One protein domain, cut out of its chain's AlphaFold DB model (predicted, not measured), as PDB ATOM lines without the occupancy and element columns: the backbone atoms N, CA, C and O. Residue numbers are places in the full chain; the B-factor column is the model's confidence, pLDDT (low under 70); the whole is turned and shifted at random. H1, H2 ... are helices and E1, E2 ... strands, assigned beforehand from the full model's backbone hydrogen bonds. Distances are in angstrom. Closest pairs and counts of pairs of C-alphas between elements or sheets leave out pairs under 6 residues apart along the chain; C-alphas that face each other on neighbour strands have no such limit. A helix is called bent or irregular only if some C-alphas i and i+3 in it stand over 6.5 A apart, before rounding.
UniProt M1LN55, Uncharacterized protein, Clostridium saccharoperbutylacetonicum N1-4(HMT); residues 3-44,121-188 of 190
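Overview. This is residues 3 to 44 and 121 to 188 of the 190 residues of an uncharacterized protein of Clostridium saccharoperbutylacetonicum N1-4(HMT) (UniProt M1LN55). A strongly twisted sheet of six strands has helices H1 and H2 packed together on one face, H2 along edge strand E3, while H3 only grazes the sheet. The 110 printed residues include E1 E2 H1 E3 H2 E4 E5 E6 H3 in chain order, a mixed class. The antiparallel sheet runs E1 E2 E6 E5 E4 E3; the whole is compact, with a radius of gyration of the C-alphas of 13.2 A and spans of 39 by 32 by 27 A.

Arrangement. E1, residues 3 to 6, and E2, residues 9 to 13, form a hairpin; N 4 and O 11 are 2.9 A apart. H1, residues 21 to 29, is on the sheet, over none of its strands, at a height over the sheet of 8.8 A. H2, residues 124 to 133, on the same face, touches H1 at a steep tilt of 57 degrees; their closest C-alphas, Ser 21 and Ile 128, are 5.6 A apart. E4, residues 138 to 143, E5, residues 153 to 160, and E6, residues 163 to 170, make a meander of two hairpins, each strand antiparallel to the one before; N 139 and O 155 are 2.8 A apart, N 156 and O 167 2.9 A. H3, residues 175 to 186, is only just irregular, C-alphas 178 and 181 being 6.7 A apart. Every O i to N i+4 pair is within hydrogen-bond range in H1 and H2, and 5 of 8 in H3.

Along the chain. E1 begins at C-alpha 3, (-4.774, 31.597, 30.622). E3, residues 36 to 43, measures 23.2 A. H3 ends at C-alpha 186, (-17.955, 26.578, 27.142).

Size, cuts and confidence. Residues 45 to 120 are not printed; C-alphas 44 and 121 are 17.7 A apart. Residues 14 to 19 and 188 have pLDDT under 70.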
ATOM      1  N   ILE A   3      -5.145  32.414  29.463       86.75
ATOM      2  CA  ILE A   3      -4.774  31.597  30.622       86.75
ATOM      3  C   ILE A   3      -3.327  31.154  30.462       86.75
ATOM      4  O   ILE A   3      -3.001  30.441  29.513       86.75
ATOM      5  N   LEU A   4      -2.490  31.553  31.412       89.12
ATOM      6  CA  LEU A   4      -1.116  31.097  31.538       89.12
ATOM      7  C   LEU A   4      -1.004  30.086  32.673       89.12
ATOM      8  O   LEU A   4      -1.641  30.225  33.719       89.12
ATOM      9  N   LYS A   5      -0.181  29.062  32.456       89.50
ATOM     10  CA  LYS A   5       0.211  28.112  33.492       89.50
ATOM     11  C   LYS A   5       1.536  28.570  34.085       89.50
ATOM     12  O   LYS A   5       2.520  28.677  33.364       89.50
ATOM     13  N   GLU A   6       1.532  28.799  35.385       87.19
ATOM     14  CA  GLU A   6       2.682  29.209  36.184       87.19
ATOM     15  C   GLU A   6       3.128  28.063  37.098       87.19
ATOM     16  O   GLU A   6       2.391  27.100  37.323       87.19
ATOM     17  N   GLU A   7       4.320  28.176  37.685       84.00
ATOM     18  CA  GLU A   7       4.859  27.164  38.610       84.00
ATOM     19  C   GLU A   7       3.906  26.866  39.784       84.00
ATOM     20  O   GLU A   7       3.744  25.719  40.197       84.00
ATOM     21  N   LEU A   8       3.244  27.905  40.301       83.94
ATOM     22  CA  LEU A   8       2.399  27.838  41.497       83.94
ATOM     23  C   LEU A   8       0.890  27.842  41.195       83.94
ATOM     24  O   LEU A   8       0.081  27.943  42.124       83.94
ATOM     25  N   GLY A   9       0.490  27.769  39.921       90.81
ATOM     26  CA  GLY A   9      -0.921  27.788  39.548       90.81
ATOM     27  C   GLY A   9      -1.193  28.332  38.151       90.81
ATOM     28  O   GLY A   9      -0.477  28.036  37.201       90.81
ATOM     29  N   TYR A  10      -2.259  29.113  38.025       92.31
ATOM     30  CA  TYR A  10      -2.722  29.662  36.756       92.31
ATOM     31  C   TYR A  10      -2.969  31.159  36.884       92.31
ATOM     32  O   TYR A  10      -3.468  31.628  37.909       92.31
ATOM     33  N   VAL A  11      -2.658  31.902  35.829       90.50
ATOM     34  CA  VAL A  11      -2.987  33.322  35.701       90.50
ATOM     35  C   VAL A  11      -4.025  33.464  34.603       90.50
ATOM     36  O   VAL A  11      -3.815  32.998  33.487       90.50
ATOM     37  N   ILE A  12      -5.137  34.119  34.914       88.25
ATOM     38  CA  ILE A  12      -6.028  34.676  33.900       88.25
ATOM     39  C   ILE A  12      -5.587  36.123  33.690       88.25
ATOM     40  O   ILE A  12      -5.859  36.993  34.525       88.25
ATOM     41  N   GLU A  13      -4.845  36.342  32.609       79.50
ATOM     42  CA  GLU A  13      -4.309  37.645  32.233       79.50
ATOM     43  C   GLU A  13      -5.386  38.541  31.641       79.50
ATOM     44  O   GLU A  13      -6.315  38.086  30.959       79.50
ATOM     45  N   ASN A  14      -5.172  39.838  31.827       65.75
ATOM     46  CA  ASN A  14      -5.952  40.901  31.229       65.75
ATOM     47  C   ASN A  14      -7.415  40.871  31.663       65.75
ATOM     48  O   ASN A  14      -8.310  41.171  30.880       65.75
ATOM     49  N   SER A  15      -7.667  40.624  32.953       56.34
ATOM     50  CA  SER A  15      -8.968  40.942  33.560       56.34
ATOM     51  C   SER A  15      -9.260  42.452  33.611       56.34
ATOM     52  O   SER A  15     -10.208  42.879  34.246       56.34
ATOM     53  N   HIS A  16      -8.476  43.301  32.948       49.88
ATOM     54  CA  HIS A  16      -8.897  44.658  32.595       49.88
ATOM     55  C   HIS A  16      -9.797  44.695  31.348       49.88
ATOM     56  O   HIS A  16     -10.540  45.656  31.170       49.88
ATOM     57  N   GLU A  17      -9.767  43.661  30.493       50.34
ATOM     58  CA  GLU A  17     -10.819  43.430  29.491       50.34
ATOM     59  C   GLU A  17     -12.120  42.973  30.158       50.34
ATOM     60  O   GLU A  17     -13.176  43.070  29.535       50.34
ATOM     61  N   ILE A  18     -12.045  42.534  31.425       57.31
ATOM     62  CA  ILE A  18     -13.219  42.302  32.251       57.31
ATOM     63  C   ILE A  18     -13.790  43.660  32.668       57.31
ATOM     64  O   ILE A  18     -13.249  44.362  33.524       57.31
ATOM     65  N   LYS A  19     -14.886  44.049  32.023       56.53
ATOM     66  CA  LYS A  19     -15.451  45.403  32.073       56.53
ATOM     67  C   LYS A  19     -16.139  45.714  33.400       56.53
ATOM     68  O   LYS A  19     -16.374  46.885  33.695       56.53
ATOM     69  N   ASN A  20     -16.506  44.694  34.178       72.94
ATOM     70  CA  ASN A  20     -17.240  44.850  35.431       72.94
ATOM     71  C   ASN A  20     -17.115  43.617  36.355       72.94
ATOM     72  O   ASN A  20     -16.666  42.542  35.963       72.94
ATOM     73  N   SER A  21     -17.565  43.764  37.602       84.75
ATOM     74  CA  SER A  21     -17.575  42.693  38.609       84.75
ATOM     75  C   SER A  21     -18.443  41.479  38.236       84.75
ATOM     76  O   SER A  21     -18.318  40.434  38.874       84.75
ATOM     77  N   GLU A  22     -19.320  41.575  37.228       88.12
ATOM     78  CA  GLU A  22     -20.186  40.465  36.809       88.12
ATOM     79  C   GLU A  22     -19.412  39.388  36.057       88.12
ATOM     80  O   GLU A  22     -19.575  38.205  36.352       88.12
ATOM     81  N   GLU A  23     -18.536  39.790  35.140       85.69
ATOM     82  CA  GLU A  23     -17.687  38.870  34.377       85.69
ATOM     83  C   GLU A  23     -16.694  38.150  35.308       85.69
ATOM     84  O   GLU A  23     -16.509  36.934  35.207       85.69
ATOM     85  N   VAL A  24     -16.142  38.850  36.311       88.88
ATOM     86  CA  VAL A  24     -15.356  38.202  37.379       88.88
ATOM     87  C   VAL A  24     -16.223  37.202  38.145       88.88
ATOM     88  O   VAL A  24     -15.799  36.072  38.390       88.88
ATOM     89  N   ALA A  25     -17.454  37.576  38.501       93.00
ATOM     90  CA  ALA A  25     -18.367  36.677  39.194       93.00
ATOM     91  C   ALA A  25     -18.733  35.440  38.354       93.00
ATOM     92  O   ALA A  25     -18.916  34.365  38.926       93.00
ATOM     93  N   ASP A  26     -18.799  35.544  37.024       91.81
ATOM     94  CA  ASP A  26     -19.023  34.407  36.122       91.81
ATOM     95  C   ASP A  26     -17.842  33.435  36.081       91.81
ATOM     96  O   ASP A  26     -18.036  32.211  36.107       91.81
ATOM     97  N   ILE A  27     -16.616  33.964  36.096       92.12
ATOM     98  CA  ILE A  27     -15.402  33.153  36.249       92.12
ATOM     99  C   ILE A  27     -15.431  32.435  37.592       92.12
ATOM    100  O   ILE A  27     -15.329  31.210  37.625       92.12
ATOM    101  N   LEU A  28     -15.632  33.166  38.691       94.75
ATOM    102  CA  LEU A  28     -15.663  32.585  40.035       94.75
ATOM    103  C   LEU A  28     -16.779  31.542  40.184       94.75
ATOM    104  O   LEU A  28     -16.568  30.488  40.781       94.75
ATOM    105  N   SER A  29     -17.938  31.776  39.569       95.25
ATOM    106  CA  SER A  29     -19.049  30.817  39.551       95.25
ATOM    107  C   SER A  29     -18.709  29.527  38.800       95.25
ATOM    108  O   SER A  29     -19.354  28.507  39.015       95.25
ATOM    109  N   SER A  30     -17.699  29.534  37.927       94.81
ATOM    110  CA  SER A  30     -17.249  28.332  37.214       94.81
ATOM    111  C   SER A  30     -16.413  27.390  38.089       94.81
ATOM    112  O   SER A  30     -16.157  26.260  37.686       94.81
ATOM    113  N   PHE A  31     -16.035  27.821  39.296       95.56
ATOM    114  CA  PHE A  31     -15.408  26.968  40.309       95.56
ATOM    115  C   PHE A  31     -16.417  26.273  41.232       95.56
ATOM    116  O   PHE A  31     -16.018  25.452  42.058       95.56
ATOM    117  N   LEU A  32     -17.702  26.624  41.144       94.88
ATOM    118  CA  LEU A  32     -18.733  26.112  42.038       94.88
ATOM    119  C   LEU A  32     -19.390  24.852  41.459       94.88
ATOM    120  O   LEU A  32     -19.865  24.851  40.325       94.88
ATOM    121  N   ASP A  33     -19.445  23.801  42.277       90.25
ATOM    122  CA  ASP A  33     -20.380  22.681  42.144       90.25
ATOM    123  C   ASP A  33     -21.517  22.815  43.184       90.25
ATOM    124  O   ASP A  33     -21.535  23.769  43.966       90.25
ATOM    125  N   GLU A  34     -22.481  21.885  43.192       86.69
ATOM    126  CA  GLU A  34     -23.654  21.920  44.092       86.69
ATOM    127  C   GLU A  34     -23.273  22.029  45.584       86.69
ATOM    128  O   GLU A  34     -23.963  22.682  46.376       86.69
ATOM    129  N   ASP A  35     -22.126  21.454  45.951       92.19
ATOM    130  CA  ASP A  35     -21.642  21.359  47.325       92.19
ATOM    131  C   ASP A  35     -20.541  22.371  47.651       92.19
ATOM    132  O   ASP A  35     -19.978  22.328  48.747       92.19
ATOM    133  N   SER A  36     -20.214  23.287  46.742       94.50
ATOM    134  CA  SER A  36     -19.130  24.250  46.930       94.50
ATOM    135  C   SER A  36     -19.643  25.653  47.225       94.50
ATOM    136  O   SER A  36     -20.725  26.068  46.813       94.50
ATOM    137  N   LEU A  37     -18.832  26.405  47.962       95.31
ATOM    138  CA  LEU A  37     -19.062  27.798  48.310       95.31
ATOM    139  C   LEU A  37     -17.794  28.602  48.047       95.31
ATOM    140  O   LEU A  37     -16.681  28.110  48.249       95.31
ATOM    141  N   LEU A  38     -17.975  29.863  47.660       97.19
ATOM    142  CA  LEU A  38     -16.901  30.845  47.689       97.19
ATOM    143  C   LEU A  38     -16.863  31.495  49.064       97.19
ATOM    144  O   LEU A  38     -17.892  31.911  49.601       97.19
ATOM    145  N   ILE A  39     -15.663  31.587  49.619       96.88
ATOM    146  CA  ILE A  39     -15.406  32.268  50.881       96.88
ATOM    147  C   ILE A  39     -14.405  33.375  50.599       96.88
ATOM    148  O   ILE A  39     -13.256  33.103  50.258       96.88
ATOM    149  N   PHE A  40     -14.862  34.614  50.706       96.56
ATOM    150  CA  PHE A  40     -14.069  35.816  50.495       96.56
ATOM    151  C   PHE A  40     -13.378  36.228  51.784       96.56
ATOM    152  O   PHE A  40     -13.884  35.970  52.874       96.56
ATOM    153  N   SER A  41     -12.228  36.880  51.650       94.19
ATOM    154  CA  SER A  41     -11.503  37.458  52.772       94.19
ATOM    155  C   SER A  41     -11.615  38.975  52.778       94.19
ATOM    156  O   SER A  41     -11.514  39.591  51.720       94.19
ATOM    157  N   CYS A  42     -11.660  39.575  53.961       92.31
ATOM    158  CA  CYS A  42     -11.345  40.987  54.150       92.31
ATOM    159  C   CYS A  42     -10.483  41.188  55.401       92.31
ATOM    160  O   CYS A  42     -10.430  40.340  56.298       92.31
ATOM    161  N   VAL A  43      -9.792  42.324  55.470       89.62
ATOM    162  CA  VAL A  43      -9.059  42.722  56.677       89.62
ATOM    163  C   VAL A  43     -10.053  43.192  57.738       89.62
ATOM    164  O   VAL A  43     -10.962  43.965  57.445       89.62
ATOM    165  N   ASP A  44      -9.859  42.754  58.980       91.25
ATOM    166  CA  ASP A  44     -10.597  43.271  60.132       91.25
ATOM    167  C   ASP A  44     -10.003  44.626  60.557       91.25
ATOM    168  O   ASP A  44      -9.106  44.716  61.403       91.25
ATOM    169  N   THR A 121     -20.265  33.530  50.303       96.94
ATOM    170  CA  THR A 121     -21.323  34.041  49.418       96.94
ATOM    171  C   THR A 121     -22.291  32.921  49.049       96.94
ATOM    172  O   THR A 121     -21.911  31.753  48.949       96.94
ATOM    173  N   LEU A 122     -23.573  33.258  48.899       94.19
ATOM    174  CA  LEU A 122     -24.647  32.287  48.668       94.19
ATOM    175  C   LEU A 122     -25.073  32.187  47.203       94.19
ATOM    176  O   LEU A 122     -25.614  31.165  46.787       94.19
ATOM    177  N   ASN A 123     -24.879  33.252  46.427       94.94
ATOM    178  CA  ASN A 123     -25.305  33.339  45.034       94.94
ATOM    179  C   ASN A 123     -24.451  34.360  44.261       94.94
ATOM    180  O   ASN A 123     -23.652  35.090  44.851       94.94
ATOM    181  N   LYS A 124     -24.645  34.439  42.938       95.00
ATOM    182  CA  LYS A 124     -23.894  35.351  42.058       95.00
ATOM    183  C   LYS A 124     -24.004  36.824  42.473       95.00
ATOM    184  O   LYS A 124     -23.010  37.538  42.403       95.00
ATOM    185  N   SER A 125     -25.167  37.275  42.948       96.31
ATOM    186  CA  SER A 125     -25.339  38.658  43.417       96.31
ATOM    187  C   SER A 125     -24.462  38.951  44.638       96.31
ATOM    188  O   SER A 125     -23.792  39.981  44.683       96.31
ATOM    189  N   GLU A 126     -24.368  38.013  45.584       97.31
ATOM    190  CA  GLU A 126     -23.462  38.151  46.727       97.31
ATOM    191  C   GLU A 126     -21.980  38.051  46.329       97.31
ATOM    192  O   GLU A 126     -21.153  38.720  46.944       97.31
ATOM    193  N   ILE A 127     -21.631  37.276  45.292       97.06
ATOM    194  CA  ILE A 127     -20.271  37.268  44.714       97.06
ATOM    195  C   ILE A 127     -19.919  38.662  44.181       97.06
ATOM    196  O   ILE A 127     -18.875  39.202  44.534       97.06
ATOM    197  N   ILE A 128     -20.805  39.272  43.387       95.56
ATOM    198  CA  ILE A 128     -20.618  40.633  42.856       95.56
ATOM    199  C   ILE A 128     -20.474  41.638  44.004       95.56
ATOM    200  O   ILE A 128     -19.557  42.459  43.997       95.56
ATOM    201  N   LYS A 129     -21.338  41.544  45.025       95.81
ATOM    202  CA  LYS A 129     -21.257  42.395  46.220       95.81
ATOM    203  C   LYS A 129     -19.911  42.240  46.932       95.81
ATOM    204  O   LYS A 129     -19.310  43.243  47.297       95.81
ATOM    205  N   ALA A 130     -19.405  41.015  47.086       96.56
ATOM    206  CA  ALA A 130     -18.110  40.760  47.712       96.56
ATOM    207  C   ALA A 130     -16.929  41.344  46.912       96.56
ATOM    208  O   ALA A 130     -16.033  41.924  47.515       96.56
ATOM    209  N   ILE A 131     -16.955  41.261  45.577       94.00
ATOM    210  CA  ILE A 131     -15.942  41.879  44.699       94.00
ATOM    211  C   ILE A 131     -15.972  43.412  44.813       94.00
ATOM    212  O   ILE A 131     -14.933  44.063  44.808       94.00
ATOM    213  N   ASN A 132     -17.159  44.010  44.942       92.19
ATOM    214  CA  ASN A 132     -17.292  45.463  45.078       92.19
ATOM    215  C   ASN A 132     -16.840  45.979  46.452       92.19
ATOM    216  O   ASN A 132     -16.422  47.129  46.562       92.19
ATOM    217  N   ILE A 133     -16.912  45.136  47.487       92.00
ATOM    218  CA  ILE A 133     -16.394  45.434  48.828       92.00
ATOM    219  C   ILE A 133     -14.861  45.522  48.821       92.00
ATOM    220  O   ILE A 133     -14.304  46.397  49.485       92.00
ATOM    221  N   ASP A 134     -14.193  44.631  48.087       88.88
ATOM    222  CA  ASP A 134     -12.738  44.604  47.940       88.88
ATOM    223  C   ASP A 134     -12.351  44.261  46.495       88.88
ATOM    224  O   ASP A 134     -12.399  43.108  46.068       88.88
ATOM    225  N   GLN A 135     -11.934  45.272  45.731       84.31
ATOM    226  CA  GLN A 135     -11.550  45.094  44.329       84.31
ATOM    227  C   GLN A 135     -10.232  44.327  44.135       84.31
ATOM    228  O   GLN A 135      -9.905  43.978  43.002       84.31
ATOM    229  N   LEU A 136      -9.463  44.096  45.202       88.38
ATOM    230  CA  LEU A 136      -8.262  43.257  45.207       88.38
ATOM    231  C   LEU A 136      -8.498  42.026  46.087       88.38
ATOM    232  O   LEU A 136      -7.634  41.607  46.865       88.38
ATOM    233  N   PHE A 137      -9.702  41.461  45.967       91.19
ATOM    234  CA  PHE A 137     -10.158  40.378  46.818       91.19
ATOM    235  C   PHE A 137      -9.239  39.158  46.771       91.19
ATOM    236  O   PHE A 137      -8.564  38.842  45.783       91.19
ATOM    237  N   LYS A 138      -9.345  38.379  47.845       93.25
ATOM    238  CA  LYS A 138      -8.957  36.975  47.868       93.25
ATOM    239  C   LYS A 138     -10.169  36.145  48.245       93.25
ATOM    240  O   LYS A 138     -10.987  36.556  49.071       93.25
ATOM    241  N   CYS A 139     -10.281  34.970  47.653       95.56
ATOM    242  CA  CYS A 139     -11.294  34.005  48.028       95.56
ATOM    243  C   CYS A 139     -10.779  32.576  47.892       95.56
ATOM    244  O   CYS A 139      -9.768  32.299  47.248       95.56
ATOM    245  N   ILE A 140     -11.482  31.656  48.536       95.88
ATOM    246  CA  ILE A 140     -11.252  30.222  48.426       95.88
ATOM    247  C   ILE A 140     -12.537  29.524  48.005       95.88
ATOM    248  O   ILE A 140     -13.641  30.013  48.254       95.88
ATOM    249  N   VAL A 141     -12.380  28.353  47.402       96.81
ATOM    250  CA  VAL A 141     -13.483  27.456  47.059       96.81
ATOM    251  C   VAL A 141     -13.479  26.314  48.062       96.81
ATOM    252  O   VAL A 141     -12.554  25.496  48.067       96.81
ATOM    253  N   LEU A 142     -14.499  26.259  48.915       95.56
ATOM    254  CA  LEU A 142     -14.611  25.278  49.990       95.56
ATOM    255  C   LEU A 142     -15.871  24.431  49.821       95.56
ATOM    256  O   LEU A 142     -16.953  24.961  49.571       95.56
ATOM    257  N   LYS A 143     -15.740  23.114  50.006       94.62
ATOM    258  CA  LYS A 143     -16.897  22.216  50.051       94.62
ATOM    259  C   LYS A 143     -17.647  22.354  51.374       94.62
ATOM    260  O   LYS A 143     -17.041  22.495  52.434       94.62
ATOM    261  N   ARG A 144     -18.975  22.284  51.326       91.75
ATOM    262  CA  ARG A 144     -19.846  22.353  52.506       91.75
ATOM    263  C   ARG A 144     -19.453  21.280  53.523       91.75
ATOM    264  O   ARG A 144     -19.215  20.129  53.174       91.75
ATOM    265  N   GLY A 145     -19.384  21.682  54.791       90.25
ATOM    266  CA  GLY A 145     -19.035  20.794  55.905       90.25
ATOM    267  C   GLY A 145     -17.554  20.414  56.000       90.25
ATOM    268  O   GLY A 145     -17.218  19.585  56.839       90.25
ATOM    269  N   LYS A 146     -16.678  20.984  55.163       92.69
ATOM    270  CA  LYS A 146     -15.224  20.798  55.256       92.69
ATOM    271  C   LYS A 146     -14.558  21.853  56.123       92.69
ATOM    272  O   LYS A 146     -15.074  22.964  56.260       92.69
ATOM    273  N   ASP A 147     -13.394  21.503  56.663       91.94
ATOM    274  CA  ASP A 147     -12.574  22.444  57.414       91.94
ATOM    275  C   ASP A 147     -12.025  23.534  56.493       91.94
ATOM    276  O   ASP A 147     -11.703  23.288  55.331       91.94
ATOM    277  N   PHE A 148     -11.853  24.745  57.023       90.12
ATOM    278  CA  PHE A 148     -11.393  25.907  56.255       90.12
ATOM    279  C   PHE A 148     -10.110  25.631  55.443       90.12
ATOM    280  O   PHE A 148     -10.007  26.008  54.275       90.12
ATOM    281  N   TYR A 149      -9.153  24.907  56.030       89.50
ATOM    282  CA  TYR A 149      -7.884  24.555  55.386       89.50
ATOM    283  C   TYR A 149      -8.010  23.459  54.311       89.50
ATOM    284  O   TYR A 149      -7.038  23.179  53.609       89.50
ATOM    285  N   GLU A 150      -9.179  22.838  54.139       92.06
ATOM    286  CA  GLU A 150      -9.481  21.836  53.108       92.06
ATOM    287  C   GLU A 150      -9.995  22.439  51.785       92.06
ATOM    288  O   GLU A 150     -10.541  21.716  50.953       92.06
ATOM    289  N   TYR A 151      -9.804  23.741  51.551       94.19
ATOM    290  CA  TYR A 151     -10.202  24.384  50.297       94.19
ATOM    291  C   TYR A 151      -9.609  23.703  49.050       94.19
ATOM    292  O   TYR A 151      -8.482  23.203  49.053       94.19
ATOM    293  N   SER A 152     -10.369  23.710  47.955       94.94
ATOM    294  CA  SER A 152      -9.966  23.116  46.672       94.94
ATOM    295  C   SER A 152      -9.125  24.076  45.835       94.94
ATOM    296  O   SER A 152      -8.150  23.668  45.201       94.94
ATOM    297  N   TYR A 153      -9.508  25.352  45.856       95.12
ATOM    298  CA  TYR A 153      -8.861  26.425  45.113       95.12
ATOM    299  C   TYR A 153      -8.735  27.655  45.988       95.12
ATOM    300  O   TYR A 153      -9.574  27.892  46.859       95.12
ATOM    301  N   ALA A 154      -7.715  28.447  45.708       94.31
ATOM    302  CA  ALA A 154      -7.564  29.766  46.270       94.31
ATOM    303  C   ALA A 154      -7.257  30.755  45.147       94.31
ATOM    304  O   ALA A 154      -6.453  30.471  44.260       94.31
ATOM    305  N   ILE A 155      -7.961  31.878  45.156       94.19
ATOM    306  CA  ILE A 155      -8.047  32.815  44.043       94.19
ATOM    307  C   ILE A 155      -7.773  34.210  44.594       94.19
ATOM    308  O   ILE A 155      -8.306  34.582  45.639       94.19
ATOM    309  N   LYS A 156      -6.938  34.989  43.908       91.94
ATOM    310  CA  LYS A 156      -6.689  36.394  44.253       91.94
ATOM    311  C   LYS A 156      -6.740  37.274  43.015       91.94
ATOM    312  O   LYS A 156      -6.216  36.888  41.969       91.94
ATOM    313  N   GLN A 157      -7.314  38.460  43.162       89.81
ATOM    314  CA  GLN A 157      -7.176  39.527  42.185       89.81
ATOM    315  C   GLN A 157      -5.961  40.388  42.535       89.81
ATOM    316  O   GLN A 157      -5.704  40.676  43.704       89.81
ATOM    317  N   TYR A 158      -5.179  40.766  41.530       86.81
ATOM    318  CA  TYR A 158      -4.043  41.669  41.698       86.81
ATOM    319  C   TYR A 158      -3.893  42.578  40.482       86.81
ATOM    320  O   TYR A 158      -4.353  42.249  39.391       86.81
ATOM    321  N   GLU A 159      -3.265  43.729  40.683       85.31
ATOM    322  CA  GLU A 159      -2.996  44.705  39.631       85.31
ATOM    323  C   GLU A 159      -1.565  44.570  39.105       85.31
ATOM    324  O   GLU A 159      -0.629  44.245  39.837       85.31
ATOM    325  N   THR A 160      -1.422  44.823  37.812       83.50
ATOM    326  CA  THR A 160      -0.179  44.900  37.045       83.50
ATOM    327  C   THR A 160      -0.201  46.189  36.224       83.50
ATOM    328  O   THR A 160      -1.242  46.842  36.131       83.50
ATOM    329  N   GLU A 161       0.919  46.550  35.596       79.44
ATOM    330  CA  GLU A 161       0.971  47.706  34.687       79.44
ATOM    331  C   GLU A 161      -0.017  47.576  33.518       79.44
ATOM    332  O   GLU A 161      -0.555  48.574  33.045       79.44
ATOM    333  N   GLU A 162      -0.302  46.343  33.093       76.50
ATOM    334  CA  GLU A 162      -1.240  46.051  32.009       76.50
ATOM    335  C   GLU A 162      -2.696  46.009  32.493       76.50
ATOM    336  O   GLU A 162      -3.608  46.083  31.680       76.50
ATOM    337  N   GLY A 163      -2.949  45.935  33.804       78.62
ATOM    338  CA  GLY A 163      -4.286  45.950  34.400       78.62
ATOM    339  C   GLY A 163      -4.487  44.878  35.472       78.62
ATOM    340  O   GLY A 163      -3.535  44.414  36.094       78.62
ATOM    341  N   LYS A 164      -5.738  44.483  35.725       83.31
ATOM    342  CA  LYS A 164      -6.062  43.475  36.748       83.31
ATOM    343  C   LYS A 164      -5.850  42.065  36.203       83.31
ATOM    344  O   LYS A 164      -6.231  41.804  35.064       83.31
ATOM    345  N   ASN A 165      -5.396  41.136  37.039       87.81
ATOM    346  CA  ASN A 165      -5.276  39.703  36.752       87.81
ATOM    347  C   ASN A 165      -5.900  38.861  37.877       87.81
ATOM    348  O   ASN A 165      -5.974  39.302  39.028       87.81
ATOM    349  N   LEU A 166      -6.303  37.626  37.556       90.56
ATOM    350  CA  LEU A 166      -6.698  36.621  38.551       90.56
ATOM    351  C   LEU A 166      -5.631  35.537  38.644       90.56
ATOM    352  O   LEU A 166      -5.318  34.882  37.653       90.56
ATOM    353  N   PHE A 167      -5.109  35.316  39.845       91.56
ATOM    354  CA  PHE A 167      -4.220  34.197  40.135       91.56
ATOM    355  C   PHE A 167      -4.995  33.086  40.832       91.56
ATOM    356  O   PHE A 167      -5.694  33.344  41.813       91.56
ATOM    357  N   ILE A 168      -4.843  31.859  40.348       93.62
ATOM    358  CA  ILE A 168      -5.550  30.673  40.824       93.62
ATOM    359  C   ILE A 168      -4.520  29.644  41.270       93.62
ATOM    360  O   ILE A 168      -3.719  29.167  40.471       93.62
ATOM    361  N   THR A 169      -4.593  29.239  42.530       93.12
ATOM    362  CA  THR A 169      -3.861  28.091  43.062       93.12
ATOM    363  C   THR A 169      -4.829  26.940  43.279       93.12
ATOM    364  O   THR A 169      -5.887  27.108  43.887       93.12
ATOM    365  N   GLU A 170      -4.458  25.754  42.816       92.62
ATOM    366  CA  GLU A 170      -5.188  24.517  43.078       92.62
ATOM    367  C   GLU A 170      -4.488  23.705  44.167       92.62
ATOM    368  O   GLU A 170      -3.265  23.581  44.187       92.62
ATOM    369  N   LYS A 171      -5.263  23.120  45.083       90.06
ATOM    370  CA  LYS A 171      -4.695  22.250  46.120       90.06
ATOM    371  C   LYS A 171      -4.327  20.867  45.578       90.06
ATOM    372  O   LYS A 171      -3.412  20.221  46.079       90.06
ATOM    373  N   LYS A 172      -5.048  20.402  44.553       92.62
ATOM    374  CA  LYS A 172      -4.779  19.148  43.844       92.62
ATOM    375  C   LYS A 172      -4.456  19.461  42.390       92.62
ATOM    376  O   LYS A 172      -5.320  19.954  41.672       92.62
ATOM    377  N   VAL A 173      -3.229  19.140  41.991       92.31
ATOM    378  CA  VAL A 173      -2.689  19.431  40.658       92.31
ATOM    379  C   VAL A 173      -3.567  18.836  39.548       92.31
ATOM    380  O   VAL A 173      -3.981  17.677  39.633       92.31
ATOM    381  N   GLY A 174      -3.834  19.631  38.511       92.56
ATOM    382  CA  GLY A 174      -4.622  19.289  37.326       92.56
ATOM    383  C   GLY A 174      -6.139  19.408  37.501       92.56
ATOM    384  O   GLY A 174      -6.887  19.173  36.549       92.56
ATOM    385  N   ASN A 175      -6.634  19.768  38.688       94.56
ATOM    386  CA  ASN A 175      -8.066  19.934  38.913       94.56
ATOM    387  C   ASN A 175      -8.630  21.134  38.139       94.56
ATOM    388  O   ASN A 175      -9.764  21.066  37.667       94.56
ATOM    389  N   PHE A 176      -7.887  22.235  38.018       94.50
ATOM    390  CA  PHE A 176      -8.325  23.408  37.263       94.50
ATOM    391  C   PHE A 176      -8.558  23.060  35.787       94.50
ATOM    392  O   PHE A 176      -9.667  23.239  35.287       94.50
ATOM    393  N   GLU A 177      -7.555  22.479  35.123       94.38
ATOM    394  CA  GLU A 177      -7.631  22.047  33.717       94.38
ATOM    395  C   GLU A 177      -8.751  21.028  33.478       94.38
ATOM    396  O   GLU A 177      -9.420  21.061  32.446       94.38
ATOM    397  N   LYS A 178      -8.979  20.125  34.440       94.88
ATOM    398  CA  LYS A 178      -9.966  19.055  34.299       94.88
ATOM    399  C   LYS A 178     -11.407  19.512  34.530       94.88
ATOM    400  O   LYS A 178     -12.300  19.036  33.833       94.88
ATOM    401  N   TYR A 179     -11.650  20.366  35.526       94.25
ATOM    402  CA  TYR A 179     -13.010  20.653  36.000       94.25
ATOM    403  C   TYR A 179     -13.462  22.092  35.762       94.25
ATOM    404  O   TYR A 179     -14.638  22.302  35.486       94.25
ATOM    405  N   VAL A 180     -12.558  23.070  35.831       94.12
ATOM    406  CA  VAL A 180     -12.917  24.497  35.777       94.12
ATOM    407  C   VAL A 180     -12.704  25.062  34.377       94.12
ATOM    408  O   VAL A 180     -13.624  25.630  33.792       94.12
ATOM    409  N   TYR A 181     -11.517  24.857  33.803       92.06
ATOM    410  CA  TYR A 181     -11.150  25.376  32.485       92.06
ATOM    411  C   TYR A 181     -12.179  25.039  31.385       92.06
ATOM    412  O   TYR A 181     -12.609  25.959  30.685       92.06
ATOM    413  N   PRO A 182     -12.702  23.797  31.274       92.94
ATOM    414  CA  PRO A 182     -13.697  23.472  30.253       92.94
ATOM    415  C   PRO A 182     -15.016  24.238  30.419       92.94
ATOM    416  O   PRO A 182     -15.709  24.480  29.433       92.94
ATOM    417  N   ILE A 183     -15.388  24.610  31.648       92.25
ATOM    418  CA  ILE A 183     -16.599  25.397  31.926       92.25
ATOM    419  C   ILE A 183     -16.399  26.833  31.449       92.25
ATOM    420  O   ILE A 183     -17.289  27.381  30.797       92.25
ATOM    421  N   ILE A 184     -15.231  27.416  31.729       89.06
ATOM    422  CA  ILE A 184     -14.910  28.781  31.308       89.06
ATOM    423  C   ILE A 184     -14.927  28.880  29.773       89.06
ATOM    424  O   ILE A 184     -15.587  29.766  29.232       89.06
ATOM    425  N   CYS A 185     -14.310  27.919  29.070       86.38
ATOM    426  CA  CYS A 185     -14.333  27.866  27.604       86.38
ATOM    427  C   CYS A 185     -15.753  27.695  27.040       86.38
ATOM    428  O   CYS A 185     -16.121  28.372  26.089       86.38
ATOM    429  N   LYS A 186     -16.578  26.813  27.622       86.75
ATOM    430  CA  LYS A 186     -17.955  26.578  27.142       86.75
ATOM    431  C   LYS A 186     -18.857  27.802  27.261       86.75
ATOM    432  O   LYS A 186     -19.760  27.968  26.449       86.75
ATOM    433  N   LYS A 187     -18.658  28.612  28.299       79.69
ATOM    434  CA  LYS A 187     -19.468  29.808  28.543       79.69
ATOM    435  C   LYS A 187     -19.019  31.013  27.705       79.69
ATOM    436  O   LYS A 187     -19.646  32.058  27.826       79.69
ATOM    437  N   ASN A 188     -17.970  30.879  26.880       69.19
ATOM    438  CA  ASN A 188     -17.329  31.989  26.161       69.19
ATOM    439  C   ASN A 188     -17.008  33.171  27.094       69.19
ATOM    440  O   ASN A 188     -17.162  34.329  26.720       69.19
TER     441      ASN A 188